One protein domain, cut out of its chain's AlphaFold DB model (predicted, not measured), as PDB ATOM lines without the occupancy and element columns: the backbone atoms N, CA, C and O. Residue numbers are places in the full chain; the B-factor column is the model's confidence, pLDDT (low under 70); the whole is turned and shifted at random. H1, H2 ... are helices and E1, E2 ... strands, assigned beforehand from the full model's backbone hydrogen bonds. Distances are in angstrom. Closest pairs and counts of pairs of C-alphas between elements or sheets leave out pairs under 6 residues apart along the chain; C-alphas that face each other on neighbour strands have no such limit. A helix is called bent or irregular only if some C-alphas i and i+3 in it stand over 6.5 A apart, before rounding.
ATOM      1  N   GLU A  69     201.601 107.329 148.380       54.28
ATOM      2  CA  GLU A  69     201.892 108.007 147.117       54.28
ATOM      3  C   GLU A  69     200.624 108.208 146.271       54.28
ATOM      4  O   GLU A  69     200.456 109.256 145.650       54.28
ATOM      5  N   GLU A  70     199.674 107.268 146.328       60.62
ATOM      6  CA  GLU A  70     198.322 107.456 145.801       60.62
ATOM      7  C   GLU A  70     197.355 107.902 146.901       60.62
ATOM      8  O   GLU A  70     197.095 107.177 147.862       60.62
ATOM      9  N   PHE A  71     196.790 109.101 146.756       68.69
ATOM     10  CA  PHE A  71     195.786 109.626 147.681       68.69
ATOM     11  C   PHE A  71     194.429 108.950 147.431       68.69
ATOM     12  O   PHE A  71     193.674 109.363 146.547       68.69
ATOM     13  N   CYS A  72     194.103 107.901 148.188       79.81
ATOM     14  CA  CYS A  72     192.858 107.157 148.002       79.81
ATOM     15  C   CYS A  72     191.644 108.002 148.447       79.81
ATOM     16  O   CYS A  72     191.592 108.447 149.596       79.81
ATOM     17  N   PRO A  73     190.605 108.183 147.606       76.88
ATOM     18  CA  PRO A  73     189.369 108.859 148.001       76.88
ATOM     19  C   PRO A  73     188.697 108.252 149.238       76.88
ATOM     20  O   PRO A  73     188.056 108.978 150.002       76.88
ATOM     21  N   LEU A  74     188.888 106.945 149.440       76.44
ATOM     22  CA  LEU A  74     188.332 106.148 150.536       76.44
ATOM     23  C   LEU A  74     189.317 105.955 151.698       76.44
ATOM     24  O   LEU A  74     188.993 105.285 152.683       76.44
ATOM     25  N   GLY A  75     190.531 106.494 151.567       76.00
ATOM     26  CA  GLY A  75     191.580 106.419 152.573       76.00
ATOM     27  C   GLY A  75     191.149 107.069 153.885       76.00
ATOM     28  O   GLY A  75     190.338 107.995 153.914       76.00
ATOM     29  N   SER A  76     191.694 106.590 155.001       71.31
ATOM     30  CA  SER A  76     191.370 107.123 156.333       71.31
ATOM     31  C   SER A  76     191.802 108.589 156.526       71.31
ATOM     32  O   SER A  76     191.240 109.313 157.350       71.31
ATOM     33  N   GLU A  77     192.779 109.022 155.736       73.94
ATOM     34  CA  GLU A  77     193.341 110.362 155.608       73.94
ATOM     35  C   GLU A  77     192.493 111.298 154.730       73.94
ATOM     36  O   GLU A  77     192.632 112.524 154.802       73.94
ATOM     37  N   SER A  78     191.582 110.737 153.928       76.88
ATOM     38  CA  SER A  78     190.710 111.490 153.036       76.88
ATOM     39  C   SER A  78     189.743 112.369 153.827       76.88
ATOM     40  O   SER A  78     188.889 111.909 154.585       76.88
ATOM     41  N   LYS A  79     189.836 113.685 153.611       78.75
ATOM     42  CA  LYS A  79     188.907 114.674 154.188       78.75
ATOM     43  C   LYS A  79     187.720 114.983 153.273       78.75
ATOM     44  O   LYS A  79     187.007 115.951 153.531       78.75
ATOM     45  N   ARG A  80     187.515 114.199 152.206       86.25
ATOM     46  CA  ARG A  80     186.506 114.452 151.159       86.25
ATOM     47  C   ARG A  80     185.092 114.566 151.716       86.25
ATOM     48  O   ARG A  80     184.375 115.497 151.367       86.25
ATOM     49  N   PHE A  81     184.760 113.681 152.651       80.00
ATOM     50  CA  PHE A  81     183.434 113.564 153.261       80.00
ATOM     51  C   PHE A  81     183.384 114.078 154.707       80.00
ATOM     52  O   PHE A  81     182.385 113.903 155.387       80.00
ATOM     53  N   TYR A  82     184.451 114.713 155.210       72.81
ATOM     54  CA  TYR A  82     184.579 115.059 156.636       72.81
ATOM     55  C   TYR A  82     183.477 116.000 157.154       72.81
ATOM     56  O   TYR A  82     183.211 116.038 158.353       72.81
ATOM     57  N   ALA A  83     182.868 116.781 156.260       70.88
ATOM     58  CA  ALA A  83     181.792 117.715 156.580       70.88
ATOM     59  C   ALA A  83     180.378 117.112 156.444       70.88
ATOM     60  O   ALA A  83     179.403 117.846 156.598       70.88
ATOM     61  N   LEU A  84     180.263 115.819 156.137       70.25
ATOM     62  CA  LEU A  84     179.011 115.068 156.227       70.25
ATOM     63  C   LEU A  84     178.906 114.459 157.625       70.25
ATOM     64  O   LEU A  84     179.914 113.986 158.166       70.25
ATOM     65  N   ASP A  85     177.725 114.529 158.233       55.97
ATOM     66  CA  ASP A  85     177.555 114.034 159.594       55.97
ATOM     67  C   ASP A  85     177.584 112.502 159.589       55.97
ATOM     68  O   ASP A  85     176.952 111.833 158.778       55.97
ATOM     69  N   ARG A  86     178.355 111.915 160.509       53.41
ATOM     70  CA  ARG A  86     178.580 110.457 160.551       53.41
ATOM     71  C   ARG A  86     177.356 109.654 161.007       53.41
ATOM     72  O   ARG A  86     177.391 108.433 160.899       53.41
ATOM     73  N   ASN A  87     176.316 110.339 161.483       48.00
ATOM     74  CA  ASN A  87     175.135 109.768 162.135       48.00
ATOM     75  C   ASN A  87     173.846 110.058 161.345       48.00
ATOM     76  O   ASN A  87     172.766 110.188 161.918       48.00
ATOM     77  N   GLU A  88     173.944 110.237 160.029       59.78
ATOM     78  CA  GLU A  88     172.776 110.547 159.207       59.78
ATOM     79  C   GLU A  88     171.948 109.290 158.909       59.78
ATOM     80  O   GLU A  88     172.476 108.218 158.602       59.78
ATOM     81  N   LYS A  89     170.616 109.444 158.978       60.09
ATOM     82  CA  LYS A  89     169.655 108.404 158.597       60.09
ATOM     83  C   LYS A  89     170.007 107.872 157.211       60.09
ATOM     84  O   LYS A  89     170.189 108.644 156.267       60.09
ATOM     85  N   SER A  90     170.076 106.555 157.089       73.25
ATOM     86  CA  SER A  90     170.282 105.885 155.811       73.25
ATOM     87  C   SER A  90     168.948 105.381 155.282       73.25
ATOM     88  O   SER A  90     168.129 104.882 156.050       73.25
ATOM     89  N   LEU A  91     168.746 105.487 153.973       74.88
ATOM     90  CA  LEU A  91     167.672 104.784 153.288       74.88
ATOM     91  C   LEU A  91     167.805 103.275 153.506       74.88
ATOM     92  O   LEU A  91     168.912 102.748 153.719       74.88
ATOM     93  N   SER A  92     166.676 102.578 153.389       80.69
ATOM     94  CA  SER A  92     166.673 101.122 153.296       80.69
ATOM     95  C   SER A  92     167.486 100.659 152.081       80.69
ATOM     96  O   SER A  92     167.708 101.404 151.120       80.69
ATOM     97  N   LEU A  93     167.945  99.405 152.103       77.62
ATOM     98  CA  LEU A  93     168.686  98.832 150.974       77.62
ATOM     99  C   LEU A  93     167.851  98.825 149.687       77.62
ATOM    100  O   LEU A  93     168.392  99.094 148.616       77.62
ATOM    101  N   VAL A  94     166.540  98.591 149.804       83.12
ATOM    102  CA  VAL A  94     165.595  98.613 148.678       83.12
ATOM    103  C   VAL A  94     165.526 100.007 148.061       83.12
ATOM    104  O   VAL A  94     165.713 100.160 146.857       83.12
ATOM    105  N   GLU A  95     165.330 101.046 148.870       85.94
ATOM    106  CA  GLU A  95     165.264 102.427 148.377       85.94
ATOM    107  C   GLU A  95     166.590 102.888 147.764       85.94
ATOM    108  O   GLU A  95     166.600 103.550 146.725       85.94
ATOM    109  N   ALA A  96     167.717 102.515 148.375       84.50
ATOM    110  CA  ALA A  96     169.038 102.820 147.844       84.50
ATOM    111  C   ALA A  96     169.289 102.123 146.498       84.50
ATOM    112  O   ALA A  96     169.872 102.729 145.598       84.50
ATOM    113  N   HIS A  97     168.830 100.876 146.343       85.06
ATOM    114  CA  HIS A  97     168.884 100.156 145.074       85.06
ATOM    115  C   HIS A  97     168.017 100.841 144.013       85.06
ATOM    116  O   HIS A  97     168.524 101.168 142.948       85.06
ATOM    117  N   LEU A  98     166.763 101.176 144.329       89.06
ATOM    118  CA  LEU A  98     165.872 101.884 143.403       89.06
ATOM    119  C   LEU A  98     166.439 103.238 142.960       89.06
ATOM    120  O   LEU A  98     166.360 103.589 141.786       89.06
ATOM    121  N   ARG A  99     167.036 104.004 143.881       89.81
ATOM    122  CA  ARG A  99     167.711 105.267 143.543       89.81
ATOM    123  C   ARG A  99     168.870 105.043 142.579       89.81
ATOM    124  O   ARG A  99     169.052 105.813 141.638       89.81
ATOM    125  N   ARG A 100     169.660 104.001 142.816       89.62
ATOM    126  CA  ARG A 100     170.770 103.642 141.942       89.62
ATOM    127  C   ARG A 100     170.279 103.180 140.564       89.62
ATOM    128  O   ARG A 100     170.852 103.592 139.562       89.62
ATOM    129  N   GLU A 101     169.202 102.410 140.482       88.88
ATOM    130  CA  GLU A 101     168.607 102.029 139.194       88.88
ATOM    131  C   GLU A 101     168.116 103.249 138.403       88.88
ATOM    132  O   GLU A 101     168.451 103.382 137.228       88.88
ATOM    133  N   ARG A 102     167.448 104.212 139.057       90.75
ATOM    134  CA  ARG A 102     167.062 105.485 138.415       90.75
ATOM    135  C   ARG A 102     168.262 106.278 137.900       90.75
ATOM    136  O   ARG A 102     168.226 106.814 136.797       90.75
ATOM    137  N   PHE A 103     169.353 106.330 138.667       92.25
ATOM    138  CA  PHE A 103     170.591 106.967 138.207       92.25
ATOM    139  C   PHE A 103     171.146 106.311 136.932       92.25
ATOM    140  O   PHE A 103     171.687 107.001 136.069       92.25
ATOM    141  N   MET A 104     170.997 104.991 136.801       89.19
ATOM    142  CA  MET A 104     171.474 104.249 135.637       89.19
ATOM    143  C   MET A 104     170.628 104.415 134.391       89.19
ATOM    144  O   MET A 104     171.038 103.918 133.339       89.19
ATOM    145  N   GLU A 105     169.458 105.043 134.466       89.44
ATOM    146  CA  GLU A 105     168.686 105.358 133.270       89.44
ATOM    147  C   GLU A 105     169.554 106.163 132.286       89.44
ATOM    148  O   GLU A 105     170.264 107.081 132.712       89.44
ATOM    149  N   PRO A 106     169.533 105.848 130.975       87.00
ATOM    150  CA  PRO A 106     170.487 106.419 130.024       87.00
ATOM    151  C   PRO A 106     170.558 107.948 130.036       87.00
ATOM    152  O   PRO A 106     171.652 108.508 129.974       87.00
ATOM    153  N   ALA A 107     169.412 108.621 130.165       87.44
ATOM    154  CA  ALA A 107     169.344 110.078 130.228       87.44
ATOM    155  C   ALA A 107     170.013 110.636 131.497       87.44
ATOM    156  O   ALA A 107     170.817 111.566 131.413       87.44
ATOM    157  N   THR A 108     169.733 110.042 132.658       90.94
ATOM    158  CA  THR A 108     170.289 110.460 133.954       90.94
ATOM    159  C   THR A 108     171.794 110.221 134.021       90.94
ATOM    160  O   THR A 108     172.552 111.112 134.423       90.94
ATOM    161  N   PHE A 109     172.250 109.051 133.565       91.62
ATOM    162  CA  PHE A 109     173.669 108.713 133.504       91.62
ATOM    163  C   PHE A 109     174.420 109.656 132.554       91.62
ATOM    164  O   PHE A 109     175.481 110.176 132.910       91.62
ATOM    165  N   LEU A 110     173.847 109.945 131.375       90.31
ATOM    166  CA  LEU A 110     174.444 110.858 130.398       90.31
ATOM    167  C   LEU A 110     174.534 112.281 130.941       90.31
ATOM    168  O   LEU A 110     175.599 112.892 130.897       90.31
ATOM    169  N   GLY A 111     173.428 112.804 131.474       92.38
ATOM    170  CA  GLY A 111     173.389 114.146 132.050       92.38
ATOM    171  C   GLY A 111     174.430 114.302 133.157       92.38
ATOM    172  O   GLY A 111     175.198 115.263 133.166       92.38
ATOM    173  N   SER A 112     174.540 113.296 134.026       95.00
ATOM    174  CA  SER A 112     175.538 113.262 135.097       95.00
ATOM    175  C   SER A 112     176.973 113.257 134.568       95.00
ATOM    176  O   SER A 112     177.809 114.015 135.069       95.00
ATOM    177  N   TYR A 113     177.257 112.457 133.534       93.62
ATOM    178  CA  TYR A 113     178.558 112.441 132.864       93.62
ATOM    179  C   TYR A 113     178.912 113.812 132.285       93.62
ATOM    180  O   TYR A 113     180.010 114.318 132.524       93.62
ATOM    181  N   LEU A 114     177.980 114.450 131.575       92.88
ATOM    182  CA  LEU A 114     178.204 115.754 130.952       92.88
ATOM    183  C   LEU A 114     178.437 116.857 131.986       92.88
ATOM    184  O   LEU A 114     179.340 117.675 131.806       92.88
ATOM    185  N   ILE A 115     177.695 116.847 133.098       95.12
ATOM    186  CA  ILE A 115     177.929 117.769 134.215       95.12
ATOM    187  C   ILE A 115     179.336 117.561 134.789       95.12
ATOM    188  O   ILE A 115     180.103 118.518 134.897       95.12
ATOM    189  N   CYS A 116     179.722 116.321 135.102       95.38
ATOM    190  CA  CYS A 116     181.053 116.023 135.644       95.38
ATOM    191  C   CYS A 116     182.170 116.426 134.671       95.38
ATOM    192  O   CYS A 116     183.181 117.008 135.071       95.38
ATOM    193  N   ARG A 117     181.974 116.175 133.373       92.44
ATOM    194  CA  ARG A 117     182.904 116.560 132.308       92.44
ATOM    195  C   ARG A 117     183.047 118.076 132.205       92.44
ATOM    196  O   ARG A 117     184.166 118.576 132.097       92.44
ATOM    197  N   HIS A 118     181.947 118.820 132.310       92.50
ATOM    198  CA  HIS A 118     181.980 120.279 132.369       92.50
ATOM    199  C   HIS A 118     182.774 120.771 133.591       92.50
ATOM    200  O   HIS A 118     183.680 121.592 133.451       92.50
ATOM    201  N   LEU A 119     182.527 120.197 134.774       92.81
ATOM    202  CA  LEU A 119     183.238 120.533 136.019       92.81
ATOM    203  C   LEU A 119     184.738 120.207 135.988       92.81
ATOM    204  O   LEU A 119     185.507 120.764 136.772       92.81
ATOM    205  N   ARG A 120     185.174 119.327 135.084       90.44
ATOM    206  CA  ARG A 120     186.592 119.026 134.829       90.44
ATOM    207  C   ARG A 120     187.270 120.013 133.878       90.44
ATOM    208  O   ARG A 120     188.477 119.924 133.676       90.44
ATOM    209  N   GLY A 121     186.531 120.982 133.344       84.56
ATOM    210  CA  GLY A 121     187.023 121.957 132.372       84.56
ATOM    211  C   GLY A 121     186.631 121.644 130.927       84.56
ATOM    212  O   GLY A 121     187.235 122.195 130.009       84.56
ATOM    213  N   GLY A 122     185.633 120.779 130.714       79.00
ATOM    214  CA  GLY A 122     184.997 120.565 129.416       79.00
ATOM    215  C   GLY A 122     185.584 119.418 128.589       79.00
ATOM    216  O   GLY A 122     186.006 118.381 129.112       79.00
ATOM    217  N   GLN A 123     185.540 119.568 127.263       72.69
ATOM    218  CA  GLN A 123     185.845 118.482 126.333       72.69
ATOM    219  C   GLN A 123     187.256 117.901 126.545       72.69
ATOM    220  O   GLN A 123     188.258 118.614 126.606       72.69
ATOM    221  N   GLY A 124     187.319 116.572 126.670       70.88
ATOM    222  CA  GLY A 124     188.560 115.804 126.800       70.88
ATOM    223  C   GLY A 124     189.155 115.754 128.211       70.88
ATOM    224  O   GLY A 124     190.189 115.128 128.382       70.88
ATOM    225  N   GLN A 125     188.528 116.387 129.212       83.94
ATOM    226  CA  GLN A 125     189.049 116.420 130.592       83.94
ATOM    227  C   GLN A 125     188.464 115.332 131.514       83.94
ATOM    228  O   GLN A 125     188.923 115.161 132.644       83.94
ATOM    229  N   LEU A 126     187.432 114.626 131.047       90.06
ATOM    230  CA  LEU A 126     186.860 113.455 131.701       90.06
ATOM    231  C   LEU A 126     186.399 112.476 130.629       90.06
ATOM    232  O   LEU A 126     185.546 112.814 129.803       90.06
ATOM    233  N   THR A 127     186.984 111.290 130.629       88.31
ATOM    234  CA  THR A 127     186.579 110.175 129.780       88.31
ATOM    235  C   THR A 127     185.412 109.420 130.408       88.31
ATOM    236  O   THR A 127     185.185 109.464 131.619       88.31
ATOM    237  N   LEU A 128     184.685 108.664 129.585       86.19
ATOM    238  CA  LEU A 128     183.618 107.798 130.081       86.19
ATOM    239  C   LEU A 128     184.156 106.705 131.019       86.19
ATOM    240  O   LEU A 128     183.501 106.385 132.002       86.19
ATOM    241  N   LYS A 129     185.371 106.191 130.770       85.88
ATOM    242  CA  LYS A 129     186.039 105.211 131.645       85.88
ATOM    243  C   LYS A 129     186.280 105.786 133.045       85.88
ATOM    244  O   LYS A 129     185.940 105.144 134.033       85.88
ATOM    245  N   GLU A 130     186.821 107.001 133.133       88.88
ATOM    246  CA  GLU A 130     187.037 107.684 134.418       88.88
ATOM    247  C   GLU A 130     185.717 108.000 135.129       88.88
ATOM    248  O   GLU A 130     185.612 107.826 136.341       88.88
ATOM    249  N   PHE A 131     184.689 108.422 134.386       91.94
ATOM    250  CA  PHE A 131     183.369 108.670 134.961       91.94
ATOM    251  C   PHE A 131     182.730 107.393 135.517       91.94
ATOM    252  O   PHE A 131     182.277 107.388 136.660       91.94
ATOM    253  N   THR A 132     182.744 106.291 134.763       88.94
ATOM    254  CA  THR A 132     182.265 104.989 135.246       88.94
ATOM    255  C   THR A 132     183.023 104.566 136.499       88.94
ATOM    256  O   THR A 132     182.409 104.152 137.479       88.94
ATOM    257  N   ARG A 133     184.342 104.783 136.531       86.75
ATOM    258  CA  ARG A 133     185.148 104.513 137.720       86.75
ATOM    259  C   ARG A 133     184.695 105.327 138.935       86.75
ATOM    260  O   ARG A 133     184.635 104.791 140.037       86.75
ATOM    261  N   MET A 134     184.335 106.599 138.762       92.56
ATOM    262  CA  MET A 134     183.764 107.413 139.845       92.56
ATOM    263  C   MET A 134     182.449 106.820 140.375       92.56
ATOM    264  O   MET A 134     182.218 106.847 141.585       92.56
ATOM    265  N   VAL A 135     181.607 106.261 139.498       91.31
ATOM    266  CA  VAL A 135     180.363 105.576 139.889       91.31
ATOM    267  C   VAL A 135     180.661 104.294 140.672       91.31
ATOM    268  O   VAL A 135     180.038 104.079 141.708       91.31
ATOM    269  N   GLU A 136     181.650 103.495 140.264       85.56
ATOM    270  CA  GLU A 136     182.080 102.292 141.003       85.56
ATOM    271  C   GLU A 136     182.552 102.625 142.420       85.56
ATOM    272  O   GLU A 136     182.194 101.956 143.393       85.56
ATOM    273  N   VAL A 137     183.341 103.692 142.559       86.44
ATOM    274  CA  VAL A 137     183.777 104.164 143.876       86.44
ATOM    275  C   VAL A 137     182.572 104.621 144.704       86.44
ATOM    276  O   VAL A 137     182.481 104.269 145.880       86.44
ATOM    277  N   ALA A 138     181.616 105.341 144.106       88.75
ATOM    278  CA  ALA A 138     180.386 105.748 144.785       88.75
ATOM    279  C   ALA A 138     179.523 104.553 145.225       88.75
ATOM    280  O   ALA A 138     178.960 104.565 146.326       88.75
ATOM    281  N   ASP A 139     179.446 103.510 144.393       84.94
ATOM    282  CA  ASP A 139     178.808 102.241 144.724       84.94
ATOM    283  C   ASP A 139     179.473 101.641 145.970       84.94
ATOM    284  O   ASP A 139     178.773 101.358 146.945       84.94
ATOM    285  N   SER A 140     180.810 101.562 145.980       78.94
ATOM    286  CA  SER A 140     181.598 100.922 147.044       78.94
ATOM    287  C   SER A 140     181.477 101.563 148.425       78.94
ATOM    288  O   SER A 140     181.616 100.868 149.427       78.94
ATOM    289  N   ILE A 141     181.156 102.859 148.494       79.88
ATOM    290  CA  ILE A 141     180.894 103.567 149.758       79.88
ATOM    291  C   ILE A 141     179.414 103.656 150.110       79.88
ATOM    292  O   ILE A 141     179.042 104.335 151.062       79.88
ATOM    293  N   GLY A 142     178.545 103.025 149.317       79.50
ATOM    294  CA  GLY A 142     177.116 103.032 149.582       79.50
ATOM    295  C   GLY A 142     176.483 104.418 149.464       79.50
ATOM    296  O   GLY A 142     175.466 104.651 150.117       79.50
ATOM    297  N   MET A 143     177.024 105.304 148.612       85.94
ATOM    298  CA  MET A 143     176.587 106.705 148.462       85.94
ATOM    299  C   MET A 143     175.062 106.843 148.317       85.94
ATOM    300  O   MET A 143     174.445 107.769 148.839       85.94
ATOM    301  N   TRP A 144     174.434 105.881 147.645       86.56
ATOM    302  CA  TRP A 144     172.997 105.845 147.362       86.56
ATOM    303  C   TRP A 144     172.107 105.790 148.605       86.56
ATOM    304  O   TRP A 144     170.934 106.155 148.525       86.56
ATOM    305  N   ARG A 145     172.653 105.366 149.753       81.69
ATOM    306  CA  ARG A 145     171.921 105.245 151.020       81.69
ATOM    307  C   ARG A 145     171.728 106.579 151.736       81.69
ATOM    308  O   ARG A 145     170.897 106.652 152.635       81.69
ATOM    309  N   HIS A 146     172.456 107.631 151.372       78.88
ATOM    310  CA  HIS A 146     172.371 108.907 152.078       78.88
ATOM    311  C   HIS A 146     171.017 109.598 151.843       78.88
ATOM    312  O   HIS A 146     170.669 109.957 150.717       78.88
ATOM    313  N   THR A 147     170.229 109.781 152.906       72.62
ATOM    314  CA  THR A 147     168.873 110.373 152.820       72.62
ATOM    315  C   THR A 147     168.884 111.833 152.385       72.62
ATOM    316  O   THR A 147     168.016 112.247 151.625       72.62
ATOM    317  N   TRP A 148     169.894 112.590 152.805       72.88
ATOM    318  CA  TRP A 148     170.074 114.004 152.477       72.88
ATOM    319  C   TRP A 148     170.583 114.244 151.056       72.88
ATOM    320  O   TRP A 148     170.753 115.395 150.682       72.88
ATOM    321  N   LEU A 149     170.864 113.203 150.265       75.94
ATOM    322  CA  LEU A 149     171.385 113.362 148.912       75.94
ATOM    323  C   LEU A 149     170.235 113.457 147.891       75.94
ATOM    324  O   LEU A 149     169.720 112.410 147.480       75.94
ATOM    325  N   PRO A 150     169.805 114.661 147.461       84.31
ATOM    326  CA  PRO A 150     168.821 114.781 146.393       84.31
ATOM    327  C   PRO A 150     169.423 114.335 145.058       84.31
ATOM    328  O   PRO A 150     170.626 114.480 144.826       84.31
ATOM    329  N   GLU A 151     168.587 113.826 144.154       87.56
ATOM    330  CA  GLU A 151     169.051 113.219 142.898       87.56
ATOM    331  C   GLU A 151     169.835 114.204 142.016       87.56
ATOM    332  O   GLU A 151     170.895 113.852 141.500       87.56
ATOM    333  N   TRP A 152     169.410 115.472 141.947       90.81
ATOM    334  CA  TRP A 152     170.122 116.521 141.200       90.81
ATOM    335  C   TRP A 152     171.566 116.738 141.677       90.81
ATOM    336  O   TRP A 152     172.399 117.236 140.924       90.81
ATOM    337  N   SER A 153     171.892 116.375 142.923       91.06
ATOM    338  CA  SER A 153     173.219 116.597 143.509       91.06
ATOM    339  C   SER A 153     174.212 115.464 143.249       91.06
ATOM    340  O   SER A 153     175.412 115.639 143.487       91.06
ATOM    341  N   ILE A 154     173.742 114.319 142.736       93.19
ATOM    342  CA  ILE A 154     174.568 113.134 142.469       93.19
ATOM    343  C   ILE A 154     175.806 113.469 141.615       93.19
ATOM    344  O   ILE A 154     176.902 113.095 142.033       93.19
ATOM    345  N   PRO A 155     175.713 114.219 140.494       95.25
ATOM    346  CA  PRO A 155     176.887 114.555 139.684       95.25
ATOM    347  C   PRO A 155     177.946 115.331 140.474       95.25
ATOM    348  O   PRO A 155     179.142 115.095 140.322       95.25
ATOM    349  N   LEU A 156     177.519 116.225 141.372       94.94
ATOM    350  CA  LEU A 156     178.442 116.964 142.227       94.94
ATOM    351  C   LEU A 156     179.133 116.016 143.211       94.94
ATOM    352  O   LEU A 156     180.351 116.064 143.345       94.94
ATOM    353  N   MET A 157     178.398 115.102 143.849       92.62
ATOM    354  CA  MET A 157     179.014 114.122 144.750       92.62
ATOM    355  C   MET A 157     179.974 113.173 144.043       92.62
ATOM    356  O   MET A 157     181.020 112.858 144.606       92.62
ATOM    357  N   LEU A 158     179.683 112.769 142.804       94.81
ATOM    358  CA  LEU A 158     180.590 111.932 142.020       94.81
ATOM    359  C   LEU A 158     181.969 112.586 141.857       94.81
ATOM    360  O   LEU A 158     182.981 111.891 141.891       94.81
ATOM    361  N   MET A 159     182.056 113.920 141.807       95.06
ATOM    362  CA  MET A 159     183.338 114.641 141.761       95.06
ATOM    363  C   MET A 159     184.239 114.396 142.984       95.06
ATOM    364  O   MET A 159     185.450 114.626 142.909       95.06
ATOM    365  N   LEU A 160     183.691 113.889 144.091       92.31
ATOM    366  CA  LEU A 160     184.441 113.475 145.279       92.31
ATOM    367  C   LEU A 160     185.059 112.080 145.134       92.31
ATOM    368  O   LEU A 160     185.819 111.681 146.009       92.31
ATOM    369  N   MET A 161     184.782 111.332 144.071       91.69
ATOM    370  CA  MET A 161     185.144 109.913 143.979       91.69
ATOM    371  C   MET A 161     186.510 109.642 143.345       91.69
ATOM    372  O   MET A 161     186.973 108.508 143.369       91.69
ATOM    373  N   ALA A 162     187.177 110.663 142.808       90.00
ATOM    374  CA  ALA A 162     188.458 110.504 142.121       90.00
ATOM    375  C   ALA A 162     189.461 111.614 142.465       90.00
ATOM    376  O   ALA A 162     189.090 112.699 142.932       90.00
ATOM    377  N   ASN A 163     190.747 111.325 142.268       88.88
ATOM    378  CA  ASN A 163     191.742 112.362 142.001       88.88
ATOM    379  C   ASN A 163     191.653 112.721 140.520       88.88
ATOM    380  O   ASN A 163     191.445 111.865 139.670       88.88
ATOM    381  N   HIS A 164     191.803 113.999 140.237       89.19
ATOM    382  CA  HIS A 164     191.491 114.612 138.964       89.19
ATOM    383  C   HIS A 164     192.773 115.204 138.397       89.19
ATOM    384  O   HIS A 164     193.305 116.171 138.945       89.19
ATOM    385  N   GLU A 165     193.295 114.630 137.318       86.69
ATOM    386  CA  GLU A 165     194.516 115.132 136.683       86.69
ATOM    387  C   GLU A 165     194.285 116.503 136.059       86.69
ATOM    388  O   GLU A 165     193.233 116.786 135.481       86.69
ATOM    389  N   THR A 166     195.259 117.394 136.181       81.75
ATOM    390  CA  THR A 166     195.228 118.661 135.449       81.75
ATOM    391  C   THR A 166     195.690 118.472 134.014       81.75
ATOM    392  O   THR A 166     196.450 117.563 133.712       81.75
ATOM    393  N   ARG A 167     195.263 119.368 133.116       77.38
ATOM    394  CA  ARG A 167     195.532 119.270 131.671       77.38
ATOM    395  C   ARG A 167     197.014 119.122 131.300       77.38
ATOM    396  O   ARG A 167     197.316 118.581 130.245       77.38
ATOM    397  N   ASN A 168     197.934 119.630 132.121       75.38
ATOM    398  CA  ASN A 168     199.371 119.507 131.873       75.38
ATOM    399  C   ASN A 168     199.990 118.219 132.457       75.38
ATOM    400  O   ASN A 168     201.197 118.051 132.338       75.38
ATOM    401  N   GLY A 169     199.208 117.362 133.123       75.44
ATOM    402  CA  GLY A 169     199.654 116.106 133.739       75.44
ATOM    403  C   GLY A 169     200.581 116.265 134.950       75.44
ATOM    404  O   GLY A 169     201.000 115.280 135.541       75.44
ATOM    405  N   GLN A 170     200.920 117.496 135.351       77.19
ATOM    406  CA  GLN A 170     201.927 117.747 136.396       77.19
ATOM    407  C   GLN A 170     201.345 117.748 137.811       77.19
ATOM    408  O   GLN A 170     202.066 117.568 138.794       77.19
ATOM    409  N   HIS A 171     200.043 118.006 137.922       81.81
ATOM    410  CA  HIS A 171     199.336 118.098 139.191       81.81
ATOM    411  C   HIS A 171     198.020 117.339 139.130       81.81
ATOM    412  O   HIS A 171     197.403 117.212 138.071       81.81
ATOM    413  N   GLN A 172     197.557 116.921 140.299       87.69
ATOM    414  CA  GLN A 172     196.215 116.400 140.497       87.69
ATOM    415  C   GLN A 172     195.459 117.325 141.444       87.69
ATOM    416  O   GLN A 172     196.041 118.142 142.160       87.69
ATOM    417  N   PHE A 173     194.145 117.203 141.467       88.38
ATOM    418  CA  PHE A 173     193.326 117.809 142.498       88.38
ATOM    419  C   PHE A 173     192.200 116.871 142.894       88.38
ATOM    420  O   PHE A 173     191.922 115.875 142.237       88.38
ATOM    421  N   TYR A 174     191.525 117.193 143.979       89.81
ATOM    422  CA  TYR A 174     190.301 116.526 144.363       89.81
ATOM    423  C   TYR A 174     189.323 117.509 144.969       89.81
ATOM    424  O   TYR A 174     189.725 118.557 145.468       89.81
ATOM    425  N   TYR A 175     188.041 117.164 144.967       92.00
ATOM    426  CA  TYR A 175     187.051 117.942 145.695       92.00
ATOM    427  C   TYR A 175     186.831 117.366 147.087       92.00
ATOM    428  O   TYR A 175     186.800 116.151 147.283       92.00
ATOM    429  N   ARG A 176     186.639 118.254 148.062       90.00
ATOM    430  CA  ARG A 176     186.108 117.911 149.381       90.00
ATOM    431  C   ARG A 176     184.901 118.762 149.716       90.00
ATOM    432  O   ARG A 176     184.830 119.923 149.319       90.00
ATOM    433  N   ILE A 177     184.011 118.211 150.524       88.62
ATOM    434  CA  ILE A 177     182.863 118.931 151.056       88.62
ATOM    435  C   ILE A 177     183.323 119.864 152.183       88.62
ATOM    436  O   ILE A 177     184.092 119.481 153.071       88.62
ATOM    437  N   LYS A 178     182.826 121.099 152.161       87.50
ATOM    438  CA  LYS A 178     182.990 122.099 153.214       87.50
ATOM    439  C   LYS A 178     181.641 122.761 153.493       87.50
ATOM    440  O   LYS A 178     181.005 123.258 152.571       87.50
ATOM    441  N   ARG A 179     181.242 122.821 154.767       82.94
ATOM    442  CA  ARG A 179     180.137 123.679 155.221       82.94
ATOM    443  C   ARG A 179     180.682 125.078 155.511       82.94
ATOM    444  O   ARG A 179     181.638 125.215 156.280       82.94
ATOM    445  N   ILE A 180     180.127 126.093 154.864       74.25
ATOM    446  CA  ILE A 180     180.414 127.504 155.125       74.25
ATOM    447  C   ILE A 180     179.308 127.955 156.084       74.25
ATOM    448  O   ILE A 180     178.150 127.912 155.706       74.25
ATOM    449  N   ASN A 181     179.673 128.310 157.323       62.56
ATOM    450  CA  ASN A 181     178.795 128.621 158.472       62.56
ATOM    451  C   ASN A 181     178.393 127.399 159.327       62.56
ATOM    452  O   ASN A 181     177.335 126.803 159.169       62.56
ATOM    453  N   ARG A 182     179.259 127.036 160.285       55.50
ATOM    454  CA  ARG A 182     178.916 126.143 161.403       55.50
ATOM    455  C   ARG A 182     178.344 126.981 162.549       55.50
ATOM    456  O   ARG A 182     179.094 127.376 163.436       55.50
ATOM    457  N   THR A 183     177.042 127.226 162.580       54.22
ATOM    458  CA  THR A 183     176.384 127.297 163.892       54.22
ATOM    459  C   THR A 183     176.167 125.850 164.327       54.22
ATOM    460  O   THR A 183     175.717 125.024 163.536       54.22
ATOM    461  N   GLN A 184     176.582 125.493 165.544       51.00
ATOM    462  CA  GLN A 184     176.670 124.101 166.029       51.00
ATOM    463  C   GLN A 184     175.327 123.334 166.049       51.00
ATOM    464  O   GLN A 184     175.309 122.159 166.399       51.00
ATOM    465  N   GLN A 185     174.221 123.979 165.672       49.19
ATOM    466  CA  GLN A 185     172.851 123.467 165.757       49.19
ATOM    467  C   GLN A 185     172.070 123.545 164.434       49.19
ATOM    468  O   GLN A 185     170.909 123.146 164.406       49.19
ATOM    469  N   ALA A 186     172.655 124.053 163.341       52.69
ATOM    470  CA  ALA A 186     171.939 124.103 162.066       52.69
ATOM    471  C   ALA A 186     171.818 122.696 161.461       52.69
ATOM    472  O   ALA A 186     172.824 122.005 161.267       52.69
ATOM    473  N   SER A 187     170.584 122.287 161.154       59.25
ATOM    474  CA  SER A 187     170.302 121.106 160.336       59.25
ATOM    475  C   SER A 187     171.043 121.195 158.998       59.25
ATOM    476  O   SER A 187     171.348 122.286 158.515       59.25
ATOM    477  N   TRP A 188     171.355 120.042 158.404       65.12
ATOM    478  CA  TRP A 188     171.976 119.967 157.081       65.12
ATOM    479  C   TRP A 188     171.175 120.810 156.071       65.12
ATOM    480  O   TRP A 188     169.997 120.547 155.844       65.12
ATOM    481  N   ASP A 189     171.810 121.838 155.502       72.88
ATOM    482  CA  ASP A 189     171.238 122.718 154.478       72.88
ATOM    483  C   ASP A 189     172.195 122.747 153.273       72.88
ATOM    484  O   ASP A 189     173.326 123.240 153.419       72.88
ATOM    485  N   PRO A 190     171.781 122.237 152.094       72.12
ATOM    486  CA  PRO A 190     172.618 122.227 150.900       72.12
ATOM    487  C   PRO A 190     173.141 123.621 150.527       72.12
ATOM    488  O   PRO A 190     174.265 123.724 150.039       72.12
ATOM    489  N   ALA A 191     172.401 124.698 150.824       75.25
ATOM    490  CA  ALA A 191     172.807 126.068 150.504       75.25
ATOM    491  C   ALA A 191     174.120 126.490 151.191       75.25
ATOM    492  O   ALA A 191     174.859 127.330 150.676       75.25
ATOM    493  N   ASN A 192     174.451 125.872 152.326       80.44
ATOM    494  CA  ASN A 192     175.679 126.139 153.075       80.44
ATOM    495  C   ASN A 192     176.821 125.173 152.715       80.44
ATOM    496  O   ASN A 192     177.942 125.296 153.221       80.44
ATOM    497  N   VAL A 193     176.574 124.204 151.833       85.06
ATOM    498  CA  VAL A 193     177.528 123.157 151.465       85.06
ATOM    499  C   VAL A 193     178.214 123.503 150.147       85.06
ATOM    500  O   VAL A 193     177.584 123.864 149.159       85.06
ATOM    501  N   HIS A 194     179.539 123.379 150.126       90.50
ATOM    502  CA  HIS A 194     180.361 123.651 148.953       90.50
ATOM    503  C   HIS A 194     181.354 122.519 148.715       90.50
ATOM    504  O   HIS A 194     181.897 121.942 149.661       90.50
ATOM    505  N   LEU A 195     181.652 122.247 147.449       92.81
ATOM    506  CA  LEU A 195     182.789 121.433 147.048       92.81
ATOM    507  C   LEU A 195     183.979 122.355 146.805       92.81
ATOM    508  O   LEU A 195     183.897 123.305 146.030       92.81
ATOM    509  N   ILE A 196     185.087 122.073 147.481       91.75
ATOM    510  CA  ILE A 196     186.318 122.859 147.412       91.75
ATOM    511  C   ILE A 196     187.409 122.009 146.783       91.75
ATOM    512  O   ILE A 196     187.684 120.909 147.272       91.75
ATOM    513  N   ALA A 197     188.043 122.530 145.736       90.94
ATOM    514  CA  ALA A 197     189.193 121.896 145.116       90.94
ATOM    515  C   ALA A 197     190.420 121.959 146.045       90.94
ATOM    516  O   ALA A 197     190.775 123.005 146.594       90.94
ATOM    517  N   CYS A 198     191.090 120.825 146.201       87.94
ATOM    518  CA  CYS A 198     192.322 120.644 146.951       87.94
ATOM    519  C   CYS A 198     193.386 120.073 146.015       87.94
ATOM    520  O   CYS A 198     193.158 119.058 145.367       87.94
ATOM    521  N   TRP A 199     194.537 120.734 145.934       87.50
ATOM    522  CA  TRP A 199     195.616 120.367 145.020       87.50
ATOM    523  C   TRP A 199     196.498 119.269 145.604       87.50
ATOM    524  O   TRP A 199     196.748 119.258 146.807       87.50
ATOM    525  N   LEU A 200     197.002 118.397 144.737       81.50
ATOM    526  CA  LEU A 200     197.913 117.303 145.043       81.50
ATOM    527  C   LEU A 200     199.164 117.385 144.156       81.50
ATOM    528  O   LEU A 200     199.085 117.685 142.959       81.50
ATOM    529  N   LYS A 201     200.321 117.061 144.733       77.25
ATOM    530  CA  LYS A 201     201.577 116.790 144.019       77.25
ATOM    531  C   LYS A 201     202.206 115.538 144.628       77.25
ATOM    532  O   LYS A 201     202.518 115.554 145.814       77.25
ATOM    533  N   GLY A 202     202.344 114.468 143.839       70.06
ATOM    534  CA  GLY A 202     202.839 113.169 144.324       70.06
ATOM    535  C   GLY A 202     202.060 112.661 145.545       70.06
ATOM    536  O   GLY A 202     202.651 112.434 146.594       70.06
ATOM    537  N   GLY A 203     200.725 112.655 145.469       68.12
ATOM    538  CA  GLY A 203     199.850 112.216 146.570       68.12
ATOM    539  C   GLY A 203     199.721 113.175 147.759       68.12
ATOM    540  O   GLY A 203     198.817 113.022 148.577       68.12
ATOM    541  N   THR A 204     200.564 114.208 147.847       72.94
ATOM    542  CA  THR A 204     200.580 115.135 148.986       72.94
ATOM    543  C   THR A 204     199.797 116.406 148.682       72.94
ATOM    544  O   THR A 204     199.953 117.007 147.616       72.94
ATOM    545  N   GLN A 205     198.968 116.848 149.633       76.38
ATOM    546  CA  GLN A 205     198.206 118.085 149.490       76.38
ATOM    547  C   GLN A 205     199.133 119.308 149.469       76.38
ATOM    548  O   GLN A 205     199.929 119.510 150.383       76.38
ATOM    549  N   ILE A 206     198.975 120.157 148.455       79.88
ATOM    550  CA  ILE A 206     199.722 121.411 148.303       79.88
ATOM    551  C   ILE A 206     198.786 122.624 148.303       79.88
ATOM    552  O   ILE A 206     197.586 122.523 148.029       79.88
ATOM    553  N   THR A 207     199.331 123.799 148.607       76.00
ATOM    554  CA  THR A 207     198.643 125.073 148.385       76.00
ATOM    555  C   THR A 207     198.705 125.428 146.900       76.00
ATOM    556  O   THR A 207     199.769 125.435 146.284       76.00
ATOM    557  N   GLY A 208     197.543 125.686 146.296       64.50
ATOM    558  CA  GLY A 208     197.466 126.082 144.890       64.50
ATOM    559  C   GLY A 208     198.110 127.450 144.651       64.50
ATOM    560  O   GLY A 208     198.004 128.351 145.484       64.50
ATOM    561  N   GLY A 209     198.765 127.620 143.501       58.38
ATOM    562  CA  GLY A 209     199.253 128.924 143.048       58.38
ATOM    563  C   GLY A 209     198.118 129.828 142.542       58.38
ATOM    564  O   GLY A 209     197.051 129.351 142.173       58.38
ATOM    565  N   LYS A 210     198.362 131.144 142.450       53.19
ATOM    566  CA  LYS A 210     197.389 132.178 142.015       53.19
ATOM    567  C   LYS A 210     196.904 132.073 140.547       53.19
ATOM    568  O   LYS A 210     196.256 132.996 140.059       53.19
ATOM    569  N   LYS A 211     197.246 131.017 139.800       63.88
ATOM    570  CA  LYS A 211     196.858 130.888 138.382       63.88
ATOM    571  C   LYS A 211     195.371 130.540 138.256       63.88
ATOM    572  O   LYS A 211     194.848 129.758 139.043       63.88
ATOM    573  N   LYS A 212     194.707 131.095 137.234       68.81
ATOM    574  CA  LYS A 212     193.327 130.728 136.881       68.81
ATOM    575  C   LYS A 212     193.291 129.264 136.428       68.81
ATOM    576  O   LYS A 212     193.999 128.899 135.490       68.81
ATOM    577  N   SER A 213     192.491 128.438 137.097       75.44
ATOM    578  CA  SER A 213     192.196 127.065 136.683       75.44
ATOM    579  C   SER A 213     191.113 127.051 135.601       75.44
ATOM    580  O   SER A 213     190.243 127.918 135.574       75.44
ATOM    581  N   SER A 214     191.141 126.047 134.721       80.94
ATOM    582  CA  SER A 214     190.072 125.785 133.741       80.94
ATOM    583  C   SER A 214     188.837 125.112 134.353       80.94
ATOM    584  O   SER A 214     187.854 124.887 133.659       80.94
ATOM    585  N   PHE A 215     188.900 124.766 135.638       83.88
ATOM    586  CA  PHE A 215     187.839 124.138 136.419       83.88
ATOM    587  C   PHE A 215     187.510 125.003 137.649       83.88
ATOM    588  O   PHE A 215     188.383 125.747 138.123       83.88
ATOM    589  N   PRO A 216     186.281 124.930 138.186       82.88
ATOM    590  CA  PRO A 216     185.871 125.714 139.346       82.88
ATOM    591  C   PRO A 216     186.593 125.265 140.625       82.88
ATOM    592  O   PRO A 216     186.630 124.090 140.965       82.88
ATOM    593  N   LEU A 217     187.143 126.216 141.383       88.75
ATOM    594  CA  LEU A 217     187.794 125.918 142.670       88.75
ATOM    595  C   LEU A 217     186.794 125.749 143.822       88.75
ATOM    596  O   LEU A 217     187.112 125.123 144.833       88.75
ATOM    597  N   ILE A 218     185.608 126.340 143.674       91.69
ATOM    598  CA  ILE A 218     184.509 126.310 144.633       91.69
ATOM    599  C   ILE A 218     183.230 126.071 143.835       91.69
ATOM    600  O   ILE A 218     182.937 126.826 142.911       91.69
ATOM    601  N   ILE A 219     182.484 125.033 144.197       92.62
ATOM    602  CA  ILE A 219     181.193 124.694 143.598       92.62
ATOM    603  C   ILE A 219     180.139 124.711 144.712       92.62
ATOM    604  O   ILE A 219     180.305 123.973 145.689       92.62
ATOM    605  N   PRO A 220     179.074 125.520 144.612       91.88
ATOM    606  CA  PRO A 220     177.965 125.446 145.556       91.88
ATOM    607  C   PRO A 220     177.171 124.149 145.342       91.88
ATOM    608  O   PRO A 220     176.919 123.749 144.204       91.88
ATOM    609  N   LEU A 221     176.744 123.498 146.426       89.81
ATOM    610  CA  LEU A 221     175.825 122.361 146.360       89.81
ATOM    611  C   LEU A 221     174.394 122.876 146.150       89.81
ATOM    612  O   LEU A 221     173.595 122.944 147.077       89.81
ATOM    613  N   SER A 222     174.085 123.288 144.922       90.56
ATOM    614  CA  SER A 222     172.814 123.931 144.585       90.56
ATOM    615  C   SER A 222     172.223 123.387 143.292       90.56
ATOM    616  O   SER A 222     172.923 123.240 142.289       90.56
ATOM    617  N   GLU A 223     170.914 123.153 143.301       92.81
ATOM    618  CA  GLU A 223     170.163 122.713 142.127       92.81
ATOM    619  C   GLU A 223     170.226 123.735 140.987       92.81
ATOM    620  O   GLU A 223     170.398 123.364 139.829       92.81
ATOM    621  N   SER A 224     170.181 125.037 141.295       94.00
ATOM    622  CA  SER A 224     170.277 126.086 140.271       94.00
ATOM    623  C   SER A 224     171.631 126.069 139.556       94.00
ATOM    624  O   SER A 224     171.690 126.297 138.347       94.00
ATOM    625  N   TYR A 225     172.706 125.735 140.277       93.56
ATOM    626  CA  TYR A 225     174.041 125.580 139.706       93.56
ATOM    627  C   TYR A 225     174.108 124.376 138.759       93.56
ATOM    628  O   TYR A 225     174.604 124.502 137.640       93.56
ATOM    629  N   VAL A 226     173.545 123.235 139.171       94.38
ATOM    630  CA  VAL A 226     173.447 122.035 138.324       94.38
ATOM    631  C   VAL A 226     172.618 122.315 137.074       94.38
ATOM    632  O   VAL A 226     173.092 122.073 135.969       94.38
ATOM    633  N   ASN A 227     171.437 122.916 137.225       94.44
ATOM    634  CA  ASN A 227     170.563 123.285 136.111       94.44
ATOM    635  C   ASN A 227     171.240 124.259 135.137       94.44
ATOM    636  O   ASN A 227     171.036 124.167 133.926       94.44
ATOM    637  N   GLY A 228     172.065 125.176 135.649       94.62
ATOM    638  CA  GLY A 228     172.895 126.053 134.828       94.62
ATOM    639  C   GLY A 228     173.870 125.270 133.946       94.62
ATOM    640  O   GLY A 228     173.959 125.545 132.753       94.62
ATOM    641  N   ILE A 229     174.552 124.262 134.501       93.81
ATOM    642  CA  ILE A 229     175.469 123.403 133.737       93.81
ATOM    643  C   ILE A 229     174.708 122.538 132.732       93.81
ATOM    644  O   ILE A 229     175.140 122.450 131.588       93.81
ATOM    645  N   THR A 230     173.577 121.946 133.124       92.06
ATOM    646  CA  THR A 230     172.746 121.127 132.229       92.06
ATOM    647  C   THR A 230     172.395 121.891 130.954       92.06
ATOM    648  O   THR A 230     172.619 121.382 129.862       92.06
ATOM    649  N   LYS A 231     171.959 123.152 131.076       91.88
ATOM    650  CA  LYS A 231     171.663 124.014 129.917       91.88
ATOM    651  C   LYS A 231     172.878 124.249 129.017       91.88
ATOM    652  O   LYS A 231     172.749 124.313 127.799       91.88
ATOM    653  N   LEU A 232     174.071 124.373 129.602       88.88
ATOM    654  CA  LEU A 232     175.314 124.553 128.842       88.88
ATOM    655  C   LEU A 232     175.727 123.288 128.079       88.88
ATOM    656  O   LEU A 232     176.438 123.398 127.082       88.88
ATOM    657  N   THR A 233     175.298 122.106 128.528       86.94
ATOM    658  CA  THR A 233     175.676 120.810 127.947       86.94
ATOM    659  C   THR A 233     174.578 120.165 127.097       86.94
ATOM    660  O   THR A 233     174.807 119.097 126.534       86.94
ATOM    661  N   GLU A 234     173.423 120.814 126.916       83.75
ATOM    662  CA  GLU A 234     172.307 120.309 126.093       83.75
ATOM    663  C   GLU A 234     172.737 119.937 124.666       83.75
ATOM    664  O   GLU A 234     172.359 118.883 124.154       83.75
ATOM    665  N   ARG A 235     173.580 120.766 124.032       78.50
ATOM    666  CA  ARG A 235     174.090 120.494 122.676       78.50
ATOM    667  C   ARG A 235     174.972 119.249 122.630       78.50
ATOM    668  O   ARG A 235     174.841 118.450 121.707       78.50
ATOM    669  N   ASP A 236     175.829 119.069 123.637       78.12
ATOM    670  CA  ASP A 236     176.666 117.874 123.756       78.12
ATOM    671  C   ASP A 236     175.793 116.631 124.001       78.12
ATOM    672  O   ASP A 236     176.079 115.566 123.457       78.12
ATOM    673  N   ALA A 237     174.699 116.753 124.762       74.12
ATOM    674  CA  ALA A 237     173.785 115.642 125.020       74.12
ATOM    675  C   ALA A 237     173.185 115.072 123.731       74.12
ATOM    676  O   ALA A 237     173.158 113.856 123.573       74.12
ATOM    677  N   THR A 238     172.783 115.921 122.780       69.94
ATOM    678  CA  THR A 238     172.262 115.465 121.478       69.94
ATOM    679  C   THR A 238     173.305 114.702 120.657       69.94
ATOM    680  O   THR A 238     172.961 113.759 119.951       69.94
ATOM    681  N   THR A 239     174.582 115.079 120.749       74.50
ATOM    682  CA  THR A 239     175.666 114.355 120.070       74.50
ATOM    683  C   THR A 239     175.931 113.005 120.736       74.50
ATOM    684  O   THR A 239     176.035 111.990 120.053       74.50
ATOM    685  N   TRP A 240     175.985 112.963 122.069       74.31
ATOM    686  CA  TRP A 240     176.293 111.742 122.819       74.31
ATOM    687  C   TRP A 240     175.166 110.706 122.815       74.31
ATOM    688  O   TRP A 240     175.452 109.512 122.863       74.31
ATOM    689  N   THR A 241     173.897 111.114 122.722       65.06
ATOM    690  CA  THR A 241     172.779 110.162 122.580       65.06
ATOM    691  C   THR A 241     172.837 109.373 121.274       65.06
ATOM    692  O   THR A 241     172.298 108.271 121.209       65.06
ATOM    693  N   GLN A 242     173.515 109.903 120.255       63.56
ATOM    694  CA  GLN A 242     173.743 109.235 118.973       63.56
ATOM    695  C   GLN A 242     175.024 108.382 118.970       63.56
ATOM    696  O   GLN A 242     175.240 107.592 118.051       63.56
ATOM    697  N   GLU A 243     175.880 108.497 119.992       66.31
ATOM    698  CA  GLU A 243     177.107 107.710 120.089       66.31
ATOM    699  C   GLU A 243     176.823 106.298 120.624       66.31
ATOM    700  O   GLU A 243     176.678 106.070 121.826       66.31
ATOM    701  N   GLU A 244     176.861 105.294 119.744       59.44
ATOM    702  CA  GLU A 244     176.715 103.874 120.112       59.44
ATOM    703  C   GLU A 244     177.677 103.405 121.220       59.44
ATOM    704  O   GLU A 244     177.413 102.420 121.918       59.44
ATOM    705  N   ARG A 245     178.824 104.080 121.381       65.31
ATOM    706  CA  ARG A 245     179.804 103.792 122.440       65.31
ATOM    707  C   ARG A 245     179.241 104.072 123.832       65.31
ATOM    708  O   ARG A 245     179.599 103.359 124.770       65.31
ATOM    709  N   PHE A 246     178.359 105.058 123.971       70.56
ATOM    710  CA  PHE A 246     177.736 105.404 125.242       70.56
ATOM    711  C   PHE A 246     176.736 104.329 125.685       70.56
ATOM    712  O   PHE A 246     176.870 103.782 126.780       70.56
ATOM    713  N   ALA A 247     175.816 103.937 124.796       69.31
ATOM    714  CA  ALA A 247     174.844 102.872 125.062       69.31
ATOM    715  C   ALA A 247     175.534 101.540 125.414       69.31
ATOM    716  O   ALA A 247     175.202 100.911 126.419       69.31
ATOM    717  N   ARG A 248     176.571 101.156 124.653       69.19
ATOM    718  CA  ARG A 248     177.380  99.959 124.945       69.19
ATOM    719  C   ARG A 248     178.114 100.039 126.286       69.19
ATOM    720  O   ARG A 248     178.302  99.009 126.927       69.19
ATOM    721  N   SER A 249     178.540 101.227 126.714       66.56
ATOM    722  CA  SER A 249     179.250 101.403 127.988       66.56
ATOM    723  C   SER A 249     178.319 101.286 129.192       66.56
ATOM    724  O   SER A 249     178.690 100.639 130.168       66.56
ATOM    725  N   ILE A 250     177.106 101.845 129.112       71.12
ATOM    726  CA  ILE A 250     176.077 101.647 130.145       71.12
ATOM    727  C   ILE A 250     175.734 100.164 130.261       71.12
ATOM    728  O   ILE A 250     175.713  99.631 131.367       71.12
ATOM    729  N   GLU A 251     175.507  99.494 129.130       70.94
ATOM    730  CA  GLU A 251     175.124  98.084 129.130       70.94
ATOM    731  C   GLU A 251     176.234  97.197 129.698       70.94
ATOM    732  O   GLU A 251     175.986  96.387 130.586       70.94
ATOM    733  N   ARG A 252     177.491  97.415 129.292       68.69
ATOM    734  CA  ARG A 252     178.644  96.716 129.886       68.69
ATOM    735  C   ARG A 252     178.749  96.943 131.386       68.69
ATOM    736  O   ARG A 252     179.049  96.001 132.108       68.69
ATOM    737  N   TYR A 253     178.502  98.162 131.856       68.06
ATOM    738  CA  TYR A 253     178.560  98.455 133.282       68.06
ATOM    739  C   TYR A 253     177.443  97.745 134.059       68.06
ATOM    740  O   TYR A 253     177.697  97.143 135.101       68.06
ATOM    741  N   ARG A 254     176.218  97.741 133.519       68.19
ATOM    742  CA  ARG A 254     175.082  96.995 134.082       68.19
ATOM    743  C   ARG A 254     175.363  95.488 134.129       68.19
ATOM    744  O   ARG A 254     175.159  94.865 135.166       68.19
ATOM    745  N   VAL A 255     175.898  94.918 133.049       61.19
ATOM    746  CA  VAL A 255     176.228  93.486 132.945       61.19
ATOM    747  C   VAL A 255     177.420  93.094 133.831       61.19
ATOM    748  O   VAL A 255     177.382  92.047 134.476       61.19
ATOM    749  N   GLY A 256     178.459  93.930 133.922       57.75
ATOM    750  CA  GLY A 256     179.627  93.689 134.779       57.75
ATOM    751  C   GLY A 256     179.277  93.641 136.271       57.75
ATOM    752  O   GLY A 256     179.812  92.809 137.004       57.75
ATOM    753  N   LEU A 257     178.313  94.464 136.704       51.03
ATOM    754  CA  LEU A 257     177.743  94.428 138.056       51.03
ATOM    755  C   LEU A 257     176.911  93.163 138.323       51.03
ATOM    756  O   LEU A 257     176.940  92.646 139.437       51.03
ATOM    757  N   LEU A 258     176.189  92.653 137.320       44.34
ATOM    758  CA  LEU A 258     175.370  91.439 137.445       44.34
ATOM    759  C   LEU A 258     176.213  90.155 137.501       44.34
ATOM    760  O   LEU A 258     175.821  89.194 138.157       44.34
ATOM    761  N   ASN A 259     177.381  90.143 136.853       43.56
ATOM    762  CA  ASN A 259     178.189  88.932 136.698       43.56
ATOM    763  C   ASN A 259     179.297  88.742 137.755       43.56
ATOM    764  O   ASN A 259     180.048  87.777 137.637       43.56
ATOM    765  N   ASN A 260     179.423  89.613 138.773       48.12
ATOM    766  CA  ASN A 260     180.508  89.563 139.779       48.12
ATOM    767  C   ASN A 260     181.886  89.289 139.140       48.12
ATOM    768  O   ASN A 260     182.641  88.435 139.617       48.12
TER     769      ASN A 260
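AT A GLANCE: This is residues 69 to 260 of the 266 residues of an uncharacterized protein of Erwinia iniecta (UniProt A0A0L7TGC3). A small, strongly twisted sheet of four strands makes one side of the domain, and a cluster of crossed helices, H2, H3, H4 and H5, makes the other. Short H4 is near the middle, grazing the sheet with residues 156 to 158, while H1 and H6 are at the cluster's far side from the sheet. The printed part has 192 residues, with H1 H2 H3 H4 E1 E2 E3 E4 H5 H6 along the chain; the class is mixed, helices and strands. The sheet is branched and antiparallel, with E2 paired to E1, E3 and E4. The whole is compact and rounded, with a radius of gyration of the C-alphas of 16.6 A and spans of 44 by 42 by 34 A.

IN THESE COORDINATES: E2, the longest strand, is residues 193 to 201, 26.0 A long, from C-alpha 193 at (177.528, 123.157, 151.465). E1 is residues 172 to 179, 23.0 A; E3 is 204 to 206 and E4 is 218 to 220. H4 is residues 151 to 158, H2 106 to 119, 19.9 A, and H3 128 to 140, 18.4 A. H5 is residues 223 to 241, 23.4 A, with a kink of 63 degrees near residue 235. H1 is residues 93 to 103, from (168.686, 98.832, 150.974), and H6 is 244 to 258, 21.4 A, ending at (175.370, 91.439, 137.445). H4 and H5 are irregular: C-alphas 152 and 155 are 7.2 A apart, and C-alphas 232 and 235 are 7.5 A apart.

HOW THE PARTS SIT: E1, E2 and E3 form a meander, each strand the antiparallel neighbour of the one before, in two hairpins. N 174 and O 198 are 2.8 A apart, and N 206 and O 199 are 2.9 A apart. E4 is on the same side of E2 as E3, with N 195 and O 219 at 2.8 A. H4 touches H2 at a steep tilt of 49 degrees, the same way; the closest C-alphas, of Ser 112 and Pro 155, are 5.0 A apart. H2 touches H5, with the C-alphas of Ile 115 and Ile 229 closest at 6.2 A. H3 and H4 only just touch, with 3 pairs of C-alphas within 8 A, the closest those of Met 134 and Leu 158 at 5.9 A. H3 and H6 are close but not clearly touching, at a shallow tilt of 24 degrees, the same way. H1 and H6 are apart. Every O i to N i+4 pair is within hydrogen-bond range in H1, H2, H3 and H6; the figures are 2 of 4 in H4 and 12 of 15 in H5.

THE WHOLE: The C-alphas farthest apart, of Gln 184 and Glu 244, are 50.2 A apart. The printed part has no cut. The links H4 to E1, E1 to E2 and E3 to E4 are long, and residues 69 to 92 hold no named element. The mean pLDDT of the printed part is 79.6; 40 residues are under 70, among them 181 to 188 and 252 to 260.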